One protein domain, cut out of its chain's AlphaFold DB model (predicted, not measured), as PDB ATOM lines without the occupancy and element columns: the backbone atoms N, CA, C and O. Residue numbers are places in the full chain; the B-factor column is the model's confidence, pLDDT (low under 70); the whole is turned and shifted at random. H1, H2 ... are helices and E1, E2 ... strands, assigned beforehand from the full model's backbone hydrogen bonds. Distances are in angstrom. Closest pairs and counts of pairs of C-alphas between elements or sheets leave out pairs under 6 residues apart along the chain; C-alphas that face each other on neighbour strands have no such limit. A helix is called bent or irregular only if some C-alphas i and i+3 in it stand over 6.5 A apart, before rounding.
ATOM      1  N   VAL A  18     146.352 192.778 135.633       88.44
ATOM      2  CA  VAL A  18     145.596 191.521 135.755       88.44
ATOM      3  C   VAL A  18     144.111 191.796 135.555       88.44
ATOM      4  O   VAL A  18     143.445 192.314 136.442       88.44
ATOM      5  N   ALA A  19     143.577 191.439 134.394       89.19
ATOM      6  CA  ALA A  19     142.146 191.507 134.132       89.19
ATOM      7  C   ALA A  19     141.480 190.201 134.570       89.19
ATOM      8  O   ALA A  19     141.873 189.126 134.118       89.19
ATOM      9  N   VAL A  20     140.463 190.295 135.422       90.25
ATOM     10  CA  VAL A  20     139.747 189.129 135.944       90.25
ATOM     11  C   VAL A  20     138.303 189.167 135.471       90.25
ATOM     12  O   VAL A  20     137.635 190.195 135.584       90.25
ATOM     13  N   LEU A  21     137.828 188.041 134.943       85.62
ATOM     14  CA  LEU A  21     136.415 187.795 134.703       85.62
ATOM     15  C   LEU A  21     135.909 186.821 135.780       85.62
ATOM     16  O   LEU A  21     136.417 185.699 135.845       85.62
ATOM     17  N   PRO A  22     134.964 187.233 136.643       84.94
ATOM     18  CA  PRO A  22     134.490 186.384 137.727       84.94
ATOM     19  C   PRO A  22     133.695 185.175 137.197       84.94
ATOM     20  O   PRO A  22     133.096 185.279 136.121       84.94
ATOM     21  N   PRO A  23     133.633 184.070 137.965       88.19
ATOM     22  CA  PRO A  23     132.871 182.883 137.597       88.19
ATOM     23  C   PRO A  23     131.400 183.186 137.317       88.19
ATOM     24  O   PRO A  23     130.733 183.901 138.072       88.19
ATOM     25  N   SER A  24     130.884 182.583 136.256       86.62
ATOM     26  CA  SER A  24     129.485 182.576 135.850       86.62
ATOM     27  C   SER A  24     128.899 181.157 135.922       86.62
ATOM     28  O   SER A  24     129.631 180.165 135.898       86.62
ATOM     29  N   PRO A  25     127.563 181.011 136.027       83.19
ATOM     30  CA  PRO A  25     126.933 179.695 135.993       83.19
ATOM     31  C   PRO A  25     127.224 178.984 134.667       83.19
ATOM     32  O   PRO A  25     126.801 179.468 133.617       83.19
ATOM     33  N   GLY A  26     127.892 177.831 134.719       79.88
ATOM     34  CA  GLY A  26     128.324 177.104 133.519       79.88
ATOM     35  C   GLY A  26     129.834 176.911 133.431       79.88
ATOM     36  O   GLY A  26     130.277 175.966 132.782       79.88
ATOM     37  N   ASP A  27     130.606 177.759 134.110       87.19
ATOM     38  CA  ASP A  27     132.061 177.720 134.022       87.19
ATOM     39  C   ASP A  27     132.619 176.471 134.704       87.19
ATOM     40  O   ASP A  27     132.195 176.079 135.795       87.19
ATOM     41  N   LEU A  28     133.585 175.848 134.037       84.56
ATOM     42  CA  LEU A  28     134.250 174.629 134.493       84.56
ATOM     43  C   LEU A  28     135.728 174.865 134.777       84.56
ATOM     44  O   LEU A  28     136.286 174.221 135.666       84.56
ATOM     45  N   PHE A  29     136.334 175.809 134.063       86.81
ATOM     46  CA  PHE A  29     137.764 176.056 134.107       86.81
ATOM     47  C   PHE A  29     138.068 177.527 134.341       86.81
ATOM     48  O   PHE A  29     137.280 178.413 134.003       86.81
ATOM     49  N   VAL A  30     139.233 177.773 134.929       90.56
ATOM     50  CA  VAL A  30     139.831 179.095 135.075       90.56
ATOM     51  C   VAL A  30     141.095 179.109 134.245       90.56
ATOM     52  O   VAL A  30     142.094 178.486 134.599       90.56
ATOM     53  N   GLU A  31     141.032 179.851 133.152       89.69
ATOM     54  CA  GLU A  31     142.085 179.959 132.164       89.69
ATOM     55  C   GLU A  31     142.874 181.236 132.367       89.69
ATOM     56  O   GLU A  31     142.330 182.345 132.382       89.69
ATOM     57  N   VAL A  32     144.185 181.090 132.507       89.44
ATOM     58  CA  VAL A  32     145.086 182.220 132.660       89.44
ATOM     59  C   VAL A  32     145.891 182.411 131.391       89.44
ATOM     60  O   VAL A  32     146.636 181.539 130.947       89.44
ATOM     61  N   MET A  33     145.760 183.606 130.826       87.00
ATOM     62  CA  MET A  33     146.481 184.029 129.637       87.00
ATOM     63  C   MET A  33     147.513 185.090 129.985       87.00
ATOM     64  O   MET A  33     147.205 186.050 130.688       87.00
ATOM     65  N   VAL A  34     148.701 184.991 129.401       86.06
ATOM     66  CA  VAL A  34     149.773 185.981 129.517       86.06
ATOM     67  C   VAL A  34     150.083 186.515 128.124       86.06
ATOM     68  O   VAL A  34     150.469 185.767 127.230       86.06
ATOM     69  N   HIS A  35     149.885 187.819 127.911       81.62
ATOM     70  CA  HIS A  35     150.121 188.472 126.615       81.62
ATOM     71  C   HIS A  35     149.400 187.783 125.434       81.62
ATOM     72  O   HIS A  35     149.935 187.650 124.336       81.62
ATOM     73  N   GLY A  36     148.171 187.311 125.676       75.25
ATOM     74  CA  GLY A  36     147.351 186.635 124.667       75.25
ATOM     75  C   GLY A  36     147.703 185.166 124.420       75.25
ATOM     76  O   GLY A  36     147.033 184.534 123.612       75.25
ATOM     77  N   LYS A  37     148.698 184.613 125.120       76.50
ATOM     78  CA  LYS A  37     149.021 183.184 125.086       76.50
ATOM     79  C   LYS A  37     148.450 182.481 126.306       76.50
ATOM     80  O   LYS A  37     148.458 183.058 127.392       76.50
ATOM     81  N   PHE A  38     147.978 181.257 126.120       79.94
ATOM     82  CA  PHE A  38     147.629 180.371 127.222       79.94
ATOM     83  C   PHE A  38     148.859 180.129 128.106       79.94
ATOM     84  O   PHE A  38     149.971 179.989 127.592       79.94
ATOM     85  N   ALA A  39     148.668 180.145 129.422       81.88
ATOM     86  CA  ALA A  39     149.727 179.876 130.386       81.88
ATOM     87  C   ALA A  39     149.351 178.743 131.339       81.88
ATOM     88  O   ALA A  39     150.175 177.865 131.583       81.88
ATOM     89  N   TRP A  40     148.129 178.765 131.875       81.94
ATOM     90  CA  TRP A  40     147.678 177.787 132.858       81.94
ATOM     91  C   TRP A  40     146.164 177.585 132.788       81.94
ATOM     92  O   TRP A  40     145.439 178.564 132.608       81.94
ATOM     93  N   SER A  41     145.723 176.354 133.050       83.44
ATOM     94  CA  SER A  41     144.321 175.991 133.273       83.44
ATOM     95  C   SER A  41     144.161 175.382 134.661       83.44
ATOM     96  O   SER A  41     145.000 174.593 135.108       83.44
ATOM     97  N   TRP A  42     143.082 175.746 135.348       83.62
ATOM     98  CA  TRP A  42     142.700 175.168 136.633       83.62
ATOM     99  C   TRP A  42     141.213 174.827 136.683       83.62
ATOM    100  O   TRP A  42     140.414 175.436 135.969       83.62
ATOM    101  N   PRO A  43     140.814 173.910 137.583       83.50
ATOM    102  CA  PRO A  43     139.416 173.751 137.956       83.50
ATOM    103  C   PRO A  43     138.791 175.088 138.379       83.50
ATOM    104  O   PRO A  43     139.433 175.889 139.062       83.50
ATOM    105  N   ILE A  44     137.506 175.305 138.086       88.00
ATOM    106  CA  ILE A  44     136.782 176.505 138.551       88.00
ATOM    107  C   ILE A  44     136.774 176.658 140.080       88.00
ATOM    108  O   ILE A  44     136.736 177.772 140.601       88.00
ATOM    109  N   THR A  45     136.877 175.548 140.814       82.81
ATOM    110  CA  THR A  45     136.992 175.529 142.280       82.81
ATOM    111  C   THR A  45     138.276 176.192 142.791       82.81
ATOM    112  O   THR A  45     138.301 176.675 143.922       82.81
ATOM    113  N   ASP A  46     139.302 176.301 141.944       86.38
ATOM    114  CA  ASP A  46     140.584 176.945 142.231       86.38
ATOM    115  C   ASP A  46     140.644 178.417 141.765       86.38
ATOM    116  O   ASP A  46     141.717 179.023 141.772       86.38
ATOM    117  N   TYR A  47     139.514 179.046 141.411       89.50
ATOM    118  CA  TYR A  47     139.461 180.438 140.924       89.50
ATOM    119  C   TYR A  47     140.268 181.430 141.778       89.50
ATOM    120  O   TYR A  47     141.145 182.132 141.273       89.50
ATOM    121  N   GLU A  48     140.037 181.456 143.091       90.56
ATOM    122  CA  GLU A  48     140.740 182.371 144.003       90.56
ATOM    123  C   GLU A  48     142.257 182.132 144.015       90.56
ATOM    124  O   GLU A  48     143.059 183.059 144.159       90.56
ATOM    125  N   ARG A  49     142.674 180.874 143.851       87.88
ATOM    126  CA  ARG A  49     144.085 180.505 143.753       87.88
ATOM    127  C   ARG A  49     144.674 180.993 142.432       87.88
ATOM    128  O   ARG A  49     145.754 181.585 142.455       87.88
ATOM    129  N   ALA A  50     143.971 180.801 141.320       89.38
ATOM    130  CA  ALA A  50     144.389 181.271 140.003       89.38
ATOM    131  C   ALA A  50     144.548 182.801 139.970       89.38
ATOM    132  O   ALA A  50     145.581 183.302 139.524       89.38
ATOM    133  N   VAL A  51     143.599 183.553 140.545       92.25
ATOM    134  CA  VAL A  51     143.691 185.020 140.669       92.25
ATOM    135  C   VAL A  51     144.908 185.433 141.499       92.25
ATOM    136  O   VAL A  51     145.701 186.271 141.064       92.25
ATOM    137  N   LYS A  52     145.117 184.819 142.672       91.81
ATOM    138  CA  LYS A  52     146.283 185.117 143.525       91.81
ATOM    139  C   LYS A  52     147.606 184.838 142.817       91.81
ATOM    140  O   LYS A  52     148.538 185.632 142.944       91.81
ATOM    141  N   LEU A  53     147.697 183.735 142.075       90.00
ATOM    142  CA  LEU A  53     148.889 183.393 141.300       90.00
ATOM    143  C   LEU A  53     149.126 184.388 140.163       90.00
ATOM    144  O   LEU A  53     150.253 184.857 140.016       90.00
ATOM    145  N   ALA A  54     148.084 184.774 139.423       90.56
ATOM    146  CA  ALA A  54     148.179 185.776 138.364       90.56
ATOM    147  C   ALA A  54     148.686 187.128 138.898       90.56
ATOM    148  O   ALA A  54     149.605 187.713 138.326       90.56
ATOM    149  N   VAL A  55     148.162 187.587 140.041       90.50
ATOM    150  CA  VAL A  55     148.622 188.815 140.717       90.50
ATOM    151  C   VAL A  55     150.065 188.680 141.208       90.50
ATOM    152  O   VAL A  55     150.890 189.566 140.982       90.50
ATOM    153  N   ALA A  56     150.412 187.560 141.845       87.50
ATOM    154  CA  ALA A  56     151.778 187.315 142.305       87.50
ATOM    155  C   ALA A  56     152.785 187.273 141.143       87.50
ATOM    156  O   ALA A  56     153.909 187.757 141.283       87.50
ATOM    157  N   PHE A  57     152.387 186.714 140.001       87.31
ATOM    158  CA  PHE A  57     153.189 186.667 138.784       87.31
ATOM    159  C   PHE A  57     153.362 188.058 138.164       87.31
ATOM    160  O   PHE A  57     154.495 188.464 137.893       87.31
ATOM    161  N   ALA A  58     152.276 188.831 138.044       87.38
ATOM    162  CA  ALA A  58     152.299 190.214 137.560       87.38
ATOM    163  C   ALA A  58     153.273 191.100 138.354       87.38
ATOM    164  O   ALA A  58     153.985 191.915 137.770       87.38
ATOM    165  N   ASN A  59     153.337 190.896 139.674       83.31
ATOM    166  CA  ASN A  59     154.209 191.642 140.583       83.31
ATOM    167  C   ASN A  59     155.692 191.249 140.506       83.31
ATOM    168  O   ASN A  59     156.546 191.981 141.005       83.31
ATOM    169  N   ARG A  60     156.010 190.080 139.938       82.44
ATOM    170  CA  ARG A  60     157.380 189.547 139.869       82.44
ATOM    171  C   ARG A  60     158.011 189.688 138.493       82.44
ATOM    172  O   ARG A  60     159.236 189.747 138.401       82.44
ATOM    173  N   ILE A  61     157.204 189.727 137.435       80.00
ATOM    174  CA  ILE A  61     157.714 189.890 136.078       80.00
ATOM    175  C   ILE A  61     158.349 191.266 135.900       80.00
ATOM    176  O   ILE A  61     157.748 192.297 136.196       80.00
ATOM    177  N   ARG A  62     159.551 191.267 135.319       78.12
ATOM    178  CA  ARG A  62     160.159 192.446 134.707       78.12
ATOM    179  C   ARG A  62     160.169 192.229 133.204       78.12
ATOM    180  O   ARG A  62     160.776 191.277 132.728       78.12
ATOM    181  N   ALA A  63     159.477 193.095 132.484       71.69
ATOM    182  CA  ALA A  63     159.422 193.083 131.033       71.69
ATOM    183  C   ALA A  63     159.665 194.503 130.517       71.69
ATOM    184  O   ALA A  63     159.325 195.476 131.191       71.69
ATOM    185  N   ASP A  64     160.219 194.618 129.310       73.75
ATOM    186  CA  ASP A  64     160.492 195.913 128.671       73.75
ATOM    187  C   ASP A  64     159.211 196.697 128.345       73.75
ATOM    188  O   ASP A  64     159.246 197.897 128.073       73.75
ATOM    189  N   ARG A  65     158.063 196.008 128.340       74.75
ATOM    190  CA  ARG A  65     156.732 196.578 128.137       74.75
ATOM    191  C   ARG A  65     155.738 195.967 129.123       74.75
ATOM    192  O   ARG A  65     155.900 194.798 129.475       74.75
ATOM    193  N   PRO A  66     154.682 196.709 129.498       78.19
ATOM    194  CA  PRO A  66     153.619 196.190 130.347       78.19
ATOM    195  C   PRO A  66     153.004 194.903 129.793       78.19
ATOM    196  O   PRO A  66     152.673 194.810 128.607       78.19
ATOM    197  N   VAL A  67     152.818 193.918 130.666       82.88
ATOM    198  CA  VAL A  67     152.171 192.646 130.341       82.88
ATOM    199  C   VAL A  67     150.736 192.658 130.852       82.88
ATOM    200  O   VAL A  67     150.473 193.003 132.002       82.88
ATOM    201  N   VAL A  68     149.806 192.243 129.991       87.38
ATOM    202  CA  VAL A  68     148.416 191.985 130.373       87.38
ATOM    203  C   VAL A  68     148.256 190.497 130.638       87.38
ATOM    204  O   VAL A  68     148.534 189.670 129.763       87.38
ATOM    205  N   ILE A  69     147.784 190.179 131.836       89.69
ATOM    206  CA  ILE A  69     147.409 188.840 132.265       89.69
ATOM    207  C   ILE A  69     145.889 188.814 132.373       89.69
ATOM    208  O   ILE A  69     145.291 189.727 132.941       89.69
ATOM    209  N   LYS A  70     145.248 187.804 131.793       90.62
ATOM    210  CA  LYS A  70     143.794 187.631 131.852       90.62
ATOM    211  C   LYS A  70     143.481 186.356 132.608       90.62
ATOM    212  O   LYS A  70     144.086 185.338 132.307       90.62
ATOM    213  N   VAL A  71     142.543 186.424 133.540       91.69
ATOM    214  CA  VAL A  71     141.974 185.268 134.234       91.69
ATOM    215  C   VAL A  71     140.530 185.142 133.766       91.69
ATOM    216  O   VAL A  71     139.721 186.035 134.024       91.69
ATOM    217  N   LEU A  72     140.238 184.088 133.012       91.50
ATOM    218  CA  LEU A  72     138.965 183.865 132.337       91.50
ATOM    219  C   LEU A  72     138.308 182.613 132.907       91.50
ATOM    220  O   LEU A  72     138.877 181.532 132.823       91.50
ATOM    221  N   CYS A  73     137.110 182.750 133.462       91.44
ATOM    222  CA  CYS A  73     136.291 181.597 133.814       91.44
ATOM    223  C   CYS A  73     135.480 181.199 132.583       91.44
ATOM    224  O   CYS A  73     134.849 182.068 131.981       91.44
ATOM    225  N   LEU A  74     135.581 179.939 132.164       88.69
ATOM    226  CA  LEU A  74     135.011 179.466 130.905       88.69
ATOM    227  C   LEU A  74     134.399 178.073 131.070       88.69
ATOM    228  O   LEU A  74     134.910 177.210 131.794       88.69
ATOM    229  N   SER A  75     133.310 177.831 130.349       84.56
ATOM    230  CA  SER A  75     132.831 176.483 130.046       84.56
ATOM    231  C   SER A  75     133.764 175.791 129.047       84.56
ATOM    232  O   SER A  75     134.549 176.431 128.345       84.56
ATOM    233  N   ARG A  76     133.648 174.466 128.909       74.81
ATOM    234  CA  ARG A  76     134.476 173.695 127.966       74.81
ATOM    235  C   ARG A  76     134.347 174.206 126.525       74.81
ATOM    236  O   ARG A  76     135.349 174.392 125.838       74.81
ATOM    237  N   ARG A  77     133.113 174.463 126.077       78.56
ATOM    238  CA  ARG A  77     132.837 174.964 124.719       78.56
ATOM    239  C   ARG A  77     133.468 176.325 124.478       78.56
ATOM    240  O   ARG A  77     133.915 176.614 123.369       78.56
ATOM    241  N   GLU A  78     133.496 177.163 125.505       83.00
ATOM    242  CA  GLU A  78     134.126 178.471 125.423       83.00
ATOM    243  C   GLU A  78     135.644 178.353 125.375       83.00
ATOM    244  O   GLU A  78     136.238 179.056 124.567       83.00
ATOM    245  N   VAL A  79     136.265 177.437 126.127       77.81
ATOM    246  CA  VAL A  79     137.706 177.158 125.994       77.81
ATOM    247  C   VAL A  79     138.035 176.748 124.552       77.81
ATOM    248  O   VAL A  79     138.812 177.424 123.880       77.81
ATOM    249  N   GLU A  80     137.367 175.726 124.011       76.44
ATOM    250  CA  GLU A  80     137.629 175.255 122.639       76.44
ATOM    251  C   GLU A  80     137.408 176.366 121.589       76.44
ATOM    252  O   GLU A  80     138.179 176.514 120.638       76.44
ATOM    253  N   THR A  81     136.394 177.216 121.787       80.19
ATOM    254  CA  THR A  81     136.090 178.335 120.880       80.19
ATOM    255  C   THR A  81     137.106 179.476 120.988       80.19
ATOM    256  O   THR A  81     137.538 180.027 119.970       80.19
ATOM    257  N   VAL A  82     137.467 179.871 122.211       71.81
ATOM    258  CA  VAL A  82     138.339 181.020 122.493       71.81
ATOM    259  C   VAL A  82     139.773 180.711 122.095       71.81
ATOM    260  O   VAL A  82     140.430 181.561 121.488       71.81
ATOM    261  N   PHE A  83     140.249 179.502 122.389       69.12
ATOM    262  CA  PHE A  83     141.636 179.137 122.142       69.12
ATOM    263  C   PHE A  83     141.863 178.389 120.830       69.12
ATOM    264  O   PHE A  83     143.010 178.243 120.410       69.12
ATOM    265  N   ARG A  84     140.788 178.010 120.123       63.97
ATOM    266  CA  ARG A  84     140.836 177.336 118.814       63.97
ATOM    267  C   ARG A  84     141.696 176.067 118.814       63.97
ATOM    268  O   ARG A  84     142.282 175.735 117.785       63.97
ATOM    269  N   PHE A  85     141.763 175.380 119.946       62.88
ATOM    270  CA  PHE A  85     142.345 174.052 120.067       62.88
ATOM    271  C   PHE A  85     141.351 173.142 120.785       62.88
ATOM    272  O   PHE A  85     140.556 173.599 121.610       62.88
ATOM    273  N   SER A  86     141.390 171.850 120.474       62.97
ATOM    274  CA  SER A  86     140.733 170.853 121.320       62.97
ATOM    275  C   SER A  86     141.638 170.514 122.504       62.97
ATOM    276  O   SER A  86     142.854 170.424 122.348       62.97
ATOM    277  N   PHE A  87     141.074 170.267 123.687       62.03
ATOM    278  CA  PHE A  87     141.861 169.795 124.839       62.03
ATOM    279  C   PHE A  87     142.719 168.559 124.501       62.03
ATOM    280  O   PHE A  87     143.800 168.379 125.055       62.03
ATOM    281  N   ALA A  88     142.265 167.728 123.557       61.00
ATOM    282  CA  ALA A  88     143.022 166.593 123.041       61.00
ATOM    283  C   ALA A  88     144.278 167.013 122.253       61.00
ATOM    284  O   ALA A  88     145.316 166.366 122.368       61.00
ATOM    285  N   GLU A  89     144.208 168.095 121.476       64.25
ATOM    286  CA  GLU A  89     145.363 168.662 120.769       64.25
ATOM    287  C   GLU A  89     146.356 169.308 121.736       64.25
ATOM    288  O   GLU A  89     147.559 169.171 121.537       64.25
ATOM    289  N   GLU A  90     145.886 169.964 122.798       63.91
ATOM    290  CA  GLU A  90     146.777 170.587 123.782       63.91
ATOM    291  C   GLU A  90     147.495 169.544 124.651       63.91
ATOM    292  O   GLU A  90     148.708 169.634 124.835       63.91
ATOM    293  N   LEU A  91     146.792 168.488 125.078       59.25
ATOM    294  CA  LEU A  91     147.406 167.306 125.703       59.25
ATOM    295  C   LEU A  91     148.440 166.628 124.792       59.25
ATOM    296  O   LEU A  91     149.401 166.044 125.279       59.25
ATOM    297  N   ALA A  92     148.255 166.688 123.471       59.50
ATOM    298  CA  ALA A  92     149.224 166.168 122.510       59.50
ATOM    299  C   ALA A  92     150.392 167.140 122.244       59.50
ATOM    300  O   ALA A  92     151.446 166.709 121.777       59.50
ATOM    301  N   ALA A  93     150.209 168.434 122.522       61.66
ATOM    302  CA  ALA A  93     151.188 169.493 122.286       61.66
ATOM    303  C   ALA A  93     152.085 169.793 123.501       61.66
ATOM    304  O   ALA A  93     153.049 170.547 123.363       61.66
ATOM    305  N   THR A  94     151.797 169.228 124.677       61.75
ATOM    306  CA  THR A  94     152.648 169.376 125.868       61.75
ATOM    307  C   THR A  94     154.052 168.827 125.626       61.75
ATOM    308  O   THR A  94     154.222 167.714 125.127       61.75
ATOM    309  N   GLU A  95     155.062 169.606 126.015       61.00
ATOM    310  CA  GLU A  95     156.472 169.319 125.731       61.00
ATOM    311  C   GLU A  95     157.004 168.092 126.486       61.00
ATOM    312  O   GLU A  95     157.938 167.445 126.005       61.00
ATOM    313  N   THR A  96     156.414 167.746 127.641       73.75
ATOM    314  CA  THR A  96     156.793 166.552 128.408       73.75
ATOM    315  C   THR A  96     155.590 165.684 128.805       73.75
ATOM    316  O   THR A  96     154.509 166.212 129.084       73.75
ATOM    317  N   PRO A  97     155.763 164.347 128.882       73.94
ATOM    318  CA  PRO A  97     154.710 163.429 129.321       73.94
ATOM    319  C   PRO A  97     154.167 163.727 130.723       73.94
ATOM    320  O   PRO A  97     152.984 163.524 130.980       73.94
ATOM    321  N   GLU A  98     155.007 164.222 131.633       74.19
ATOM    322  CA  GLU A  98     154.602 164.546 133.004       74.19
ATOM    323  C   GLU A  98     153.607 165.714 133.037       74.19
ATOM    324  O   GLU A  98     152.607 165.650 133.746       74.19
ATOM    325  N   GLN A  99     153.840 166.751 132.227       66.19
ATOM    326  CA  GLN A  99     152.928 167.892 132.113       66.19
ATOM    327  C   GLN A  99     151.598 167.488 131.470       66.19
ATOM    328  O   GLN A  99     150.539 167.948 131.900       66.19
ATOM    329  N   ALA A 100     151.650 166.599 130.473       69.25
ATOM    330  CA  ALA A 100     150.463 166.030 129.843       69.25
ATOM    331  C   ALA A 100     149.589 165.293 130.870       69.25
ATOM    332  O   ALA A 100     148.379 165.508 130.937       69.25
ATOM    333  N   GLU A 101     150.209 164.451 131.701       76.75
ATOM    334  CA  GLU A 101     149.514 163.661 132.718       76.75
ATOM    335  C   GLU A 101     148.938 164.539 133.837       76.75
ATOM    336  O   GLU A 101     147.791 164.350 134.239       76.75
ATOM    337  N   GLU A 102     149.685 165.538 134.317       75.62
ATOM    338  CA  GLU A 102     149.182 166.493 135.314       75.62
ATOM    339  C   GLU A 102     147.943 167.240 134.802       75.62
ATOM    340  O   GLU A 102     146.927 167.321 135.500       75.62
ATOM    341  N   MET A 103     147.996 167.726 133.558       72.12
ATOM    342  CA  MET A 103     146.873 168.405 132.914       72.12
ATOM    343  C   MET A 103     145.684 167.457 132.714       72.12
ATOM    344  O   MET A 103     144.547 167.806 133.042       72.12
ATOM    345  N   TYR A 104     145.936 166.226 132.263       79.44
ATOM    346  CA  TYR A 104     144.912 165.195 132.111       79.44
ATOM    347  C   TYR A 104     144.191 164.908 133.435       79.44
ATOM    348  O   TYR A 104     142.957 164.909 133.494       79.44
ATOM    349  N   GLN A 105     144.938 164.707 134.525       81.25
ATOM    350  CA  GLN A 105     144.357 164.429 135.839       81.25
ATOM    351  C   GLN A 105     143.579 165.625 136.395       81.25
ATOM    352  O   GLN A 105     142.515 165.429 136.993       81.25
ATOM    353  N   ALA A 106     144.057 166.852 136.173       75.38
ATOM    354  CA  ALA A 106     143.362 168.066 136.594       75.38
ATOM    355  C   ALA A 106     141.997 168.210 135.898       75.38
ATOM    356  O   ALA A 106     140.973 168.378 136.570       75.38
ATOM    357  N   ILE A 107     141.954 168.058 134.569       80.25
ATOM    358  CA  ILE A 107     140.710 168.138 133.785       80.25
ATOM    359  C   ILE A 107     139.743 167.026 134.208       80.25
ATOM    360  O   ILE A 107     138.565 167.284 134.484       80.25
ATOM    361  N   LYS A 108     140.243 165.789 134.325       85.38
ATOM    362  CA  LYS A 108     139.446 164.630 134.738       85.38
ATOM    363  C   LYS A 108     138.819 164.832 136.116       85.38
ATOM    364  O   LYS A 108     137.620 164.604 136.285       85.38
ATOM    365  N   THR A 109     139.613 165.262 137.094       86.56
ATOM    366  CA  THR A 109     139.149 165.478 138.472       86.56
ATOM    367  C   THR A 109     138.070 166.553 138.517       86.56
ATOM    368  O   THR A 109     136.996 166.308 139.062       86.56
ATOM    369  N   THR A 110     138.299 167.681 137.839       82.69
ATOM    370  CA  THR A 110     137.335 168.787 137.729       82.69
ATOM    371  C   THR A 110     135.989 168.318 137.188       82.69
ATOM    372  O   THR A 110     134.941 168.588 137.773       82.69
ATOM    373  N   CYS A 111     136.002 167.570 136.082       84.19
ATOM    374  CA  CYS A 111     134.768 167.117 135.450       84.19
ATOM    375  C   CYS A 111     134.026 166.095 136.324       84.19
ATOM    376  O   CYS A 111     132.800 166.146 136.438       84.19
ATOM    377  N   LEU A 112     134.747 165.189 136.994       88.25
ATOM    378  CA  LEU A 112     134.140 164.240 137.932       88.25
ATOM    379  C   LEU A 112     133.532 164.944 139.152       88.25
ATOM    380  O   LEU A 112     132.455 164.556 139.607       88.25
ATOM    381  N   GLU A 113     134.182 165.982 139.675       85.44
ATOM    382  CA  GLU A 113     133.636 166.808 140.753       85.44
ATOM    383  C   GLU A 113     132.398 167.583 140.301       85.44
ATOM    384  O   GLU A 113     131.389 167.576 141.008       85.44
ATOM    385  N   ALA A 114     132.416 168.170 139.102       83.19
ATOM    386  CA  ALA A 114     131.255 168.839 138.518       83.19
ATOM    387  C   ALA A 114     130.060 167.878 138.372       83.19
ATOM    388  O   ALA A 114     128.936 168.223 138.742       83.19
ATOM    389  N   LEU A 115     130.295 166.635 137.934       88.19
ATOM    390  CA  LEU A 115     129.264 165.592 137.857       88.19
ATOM    391  C   LEU A 115     128.733 165.139 139.223       88.19
ATOM    392  O   LEU A 115     127.597 164.665 139.309       88.19
ATOM    393  N   ARG A 116     129.525 165.240 140.290       88.44
ATOM    394  CA  ARG A 116     129.092 164.869 141.646       88.44
ATOM    395  C   ARG A 116     128.343 166.000 142.338       88.44
ATOM    396  O   ARG A 116     127.324 165.746 142.970       88.44
ATOM    397  N   ASN A 117     128.836 167.225 142.193       85.56
ATOM    398  CA  ASN A 117     128.464 168.341 143.057       85.56
ATOM    399  C   ASN A 117     127.540 169.361 142.379       85.56
ATOM    400  O   ASN A 117     126.816 170.070 143.074       85.56
ATOM    401  N   SER A 118     127.532 169.449 141.044       80.88
ATOM    402  CA  SER A 118     126.674 170.404 140.336       80.88
ATOM    403  C   SER A 118     125.264 169.855 140.120       80.88
ATOM    404  O   SER A 118     125.080 168.720 139.661       80.88
ATOM    405  N   SER A 119     124.264 170.690 140.405       83.06
ATOM    406  CA  SER A 119     122.857 170.467 140.059       83.06
ATOM    407  C   SER A 119     122.461 171.085 138.712       83.06
ATOM    408  O   SER A 119     121.365 170.804 138.231       83.06
ATOM    409  N   ASP A 120     123.329 171.890 138.078       80.38
ATOM    410  CA  ASP A 120     123.043 172.479 136.764       80.38
ATOM    411  C   ASP A 120     123.216 171.409 135.667       80.38
ATOM    412  O   ASP A 120     124.329 170.909 135.463       80.38
ATOM    413  N   PRO A 121     122.149 171.046 134.931       81.50
ATOM    414  CA  PRO A 121     122.221 170.013 133.905       81.50
ATOM    415  C   PRO A 121     123.190 170.355 132.767       81.50
ATOM    416  O   PRO A 121     123.737 169.437 132.162       81.50
ATOM    417  N   ARG A 122     123.446 171.640 132.489       78.44
ATOM    418  CA  ARG A 122     124.376 172.076 131.433       78.44
ATOM    419  C   ARG A 122     125.825 171.845 131.844       78.44
ATOM    420  O   ARG A 122     126.571 171.239 131.093       78.44
ATOM    421  N   VAL A 123     126.180 172.222 133.074       78.56
ATOM    422  CA  VAL A 123     127.511 171.967 133.660       78.56
ATOM    423  C   VAL A 123     127.814 170.470 133.667       78.56
ATOM    424  O   VAL A 123     128.909 170.040 133.314       78.56
ATOM    425  N   ARG A 124     126.823 169.656 134.046       86.06
ATOM    426  CA  ARG A 124     126.952 168.195 134.050       86.06
ATOM    427  C   ARG A 124     127.104 167.625 132.638       86.06
ATOM    428  O   ARG A 124     127.896 166.708 132.454       86.06
ATOM    429  N   ALA A 125     126.346 168.137 131.667       84.88
ATOM    430  CA  ALA A 125     126.442 167.712 130.274       84.88
ATOM    431  C   ALA A 125     127.822 168.041 129.688       84.88
ATOM    432  O   ALA A 125     128.465 167.148 129.146       84.88
ATOM    433  N   ASP A 126     128.311 169.265 129.894       82.12
ATOM    434  CA  ASP A 126     129.640 169.686 129.441       82.12
ATOM    435  C   ASP A 126     130.746 168.846 130.100       82.12
ATOM    436  O   ASP A 126     131.650 168.368 129.419       82.12
ATOM    437  N   ALA A 127     130.655 168.586 131.410       85.06
ATOM    438  CA  ALA A 127     131.605 167.724 132.115       85.06
ATOM    439  C   ALA A 127     131.595 166.275 131.589       85.06
ATOM    440  O   ALA A 127     132.656 165.664 131.449       85.06
ATOM    441  N   MET A 128     130.417 165.724 131.275       88.88
ATOM    442  CA  MET A 128     130.291 164.389 130.681       88.88
ATOM    443  C   MET A 128     130.912 164.341 129.284       88.88
ATOM    444  O   MET A 128     131.706 163.446 128.999       88.88
ATOM    445  N   GLU A 129     130.603 165.330 128.443       87.62
ATOM    446  CA  GLU A 129     131.158 165.449 127.096       87.62
ATOM    447  C   GLU A 129     132.694 165.515 127.162       87.62
ATOM    448  O   GLU A 129     133.379 164.904 126.337       87.62
ATOM    449  N   THR A 130     133.262 166.245 128.139       81.88
ATOM    450  CA  THR A 130     134.727 166.359 128.332       81.88
ATOM    451  C   THR A 130     135.346 165.013 128.647       81.88
ATOM    452  O   THR A 130     136.293 164.593 127.984       81.88
ATOM    453  N   LEU A 131     134.774 164.291 129.607       85.62
ATOM    454  CA  LEU A 131     135.295 162.991 130.004       85.62
ATOM    455  C   LEU A 131     135.167 161.938 128.892       85.62
ATOM    456  O   LEU A 131     136.057 161.099 128.760       85.62
ATOM    457  N   GLN A 132     134.109 161.997 128.078       86.31
ATOM    458  CA  GLN A 132     133.958 161.150 126.890       86.31
ATOM    459  C   GLN A 132     135.016 161.471 125.831       86.31
ATOM    460  O   GLN A 132     135.666 160.562 125.318       86.31
ATOM    461  N   GLY A 133     135.251 162.757 125.552       79.69
ATOM    462  CA  GLY A 133     136.303 163.197 124.630       79.69
ATOM    463  C   GLY A 133     137.708 162.771 125.067       79.69
ATOM    464  O   GLY A 133     138.559 162.496 124.227       79.69
ATOM    465  N   MET A 134     137.936 162.650 126.377       79.50
ATOM    466  CA  MET A 134     139.181 162.141 126.966       79.50
ATOM    467  C   MET A 134     139.256 160.604 127.056       79.50
ATOM    468  O   MET A 134     140.262 160.075 127.531       79.50
ATOM    469  N   GLY A 135     138.196 159.875 126.683       82.12
ATOM    470  CA  GLY A 135     138.121 158.415 126.802       82.12
ATOM    471  C   GLY A 135     138.020 157.882 128.240       82.12
ATOM    472  O   GLY A 135     138.309 156.713 128.480       82.12
TER     473      GLY A 135
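What this domain is: This is residues 18 to 135 of the 138 residues of an uncharacterized protein of Silicimonas algicola (UniProt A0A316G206). A twisted sheet of four strands has helix H1 along one face and the short helix H2 on the opposite face, while the long helix H4 packs on edge strand E3 with its residues 103 to 114. H5 folds back beside H4 as a helical hairpin, short H3 sits beside residues 100 to 104 of H4, and residues 60 to 65, between H1 and E4, stick out. The printed part has 118 residues with five named helices and four named strands, along the chain E1 E2 E3 H1 E4 H2 H3 H4 H5; the class is mixed, helices and strands. The sheet's order is E1 E4 E2 E3, mixed. The whole is compact, with a radius of gyration of the C-alphas of 14.5 A and spans of 45 by 31 by 22 A.

How they stand to each other: Edge strand E1, residues 18 to 20, is parallel to E4, residues 68 to 74, with N 19 and O 69 at 2.8 A. E4 is antiparallel to E2, residues 29 to 34, with N 31 and O 72 at 2.8 A. E2 and E3, residues 37 to 43, form a hairpin, with N 30 and O 42 at 2.8 A. H1, residues 44 to 58, is on the sheet at a height of 8.1 A, over E4 and E2; the C-alphas of Val 51 and Val 71, the closest of H1 and E4, are 6.7 A apart. E3, H1 and E4 make a split strand-helix-strand unit, two strands running the same way with E2 between them, and its crossover is right-handed. H2, residues 76 to 83, lies on the opposite face from H1, giving three layers, helices on both faces of a sheet. H3, residues 87 to 93, touches H4, residues 97 to 117, at a shallow tilt of 12 degrees, opposite ways; their closest C-alphas, Leu 91 and Ala 100, are 5.3 A apart. H4 and H5, residues 121 to 133, touch at a shallow tilt of 31 degrees, opposite ways, with C-alphas 111 and 127 closest at 4.6 A. Every O i to N i+4 pair is within hydrogen-bond range in H2, H3, H4 and H5, and 9 of 11 are in H1.

Where its parts are: E1 begins at C-alpha 18, (145.596, 191.521, 135.755). E3 is 18.6 A long and E4 18.3 A. H1 is 20.7 A long and irregular: C-alphas 45 and 48 are 8.0 A apart. H4 is 30.0 A long. H5, 18.2 A long, ends at C-alpha 133, (136.303, 163.197, 124.630).

The domain as a whole: The two C-alphas farthest apart, those of Asp 64 and Ser 119, are 46.8 A apart. The printed part has no cut, and no link is long. The mean pLDDT of the printed part is 81.0; residues 83 to 95 and 99 to 100 are under 70.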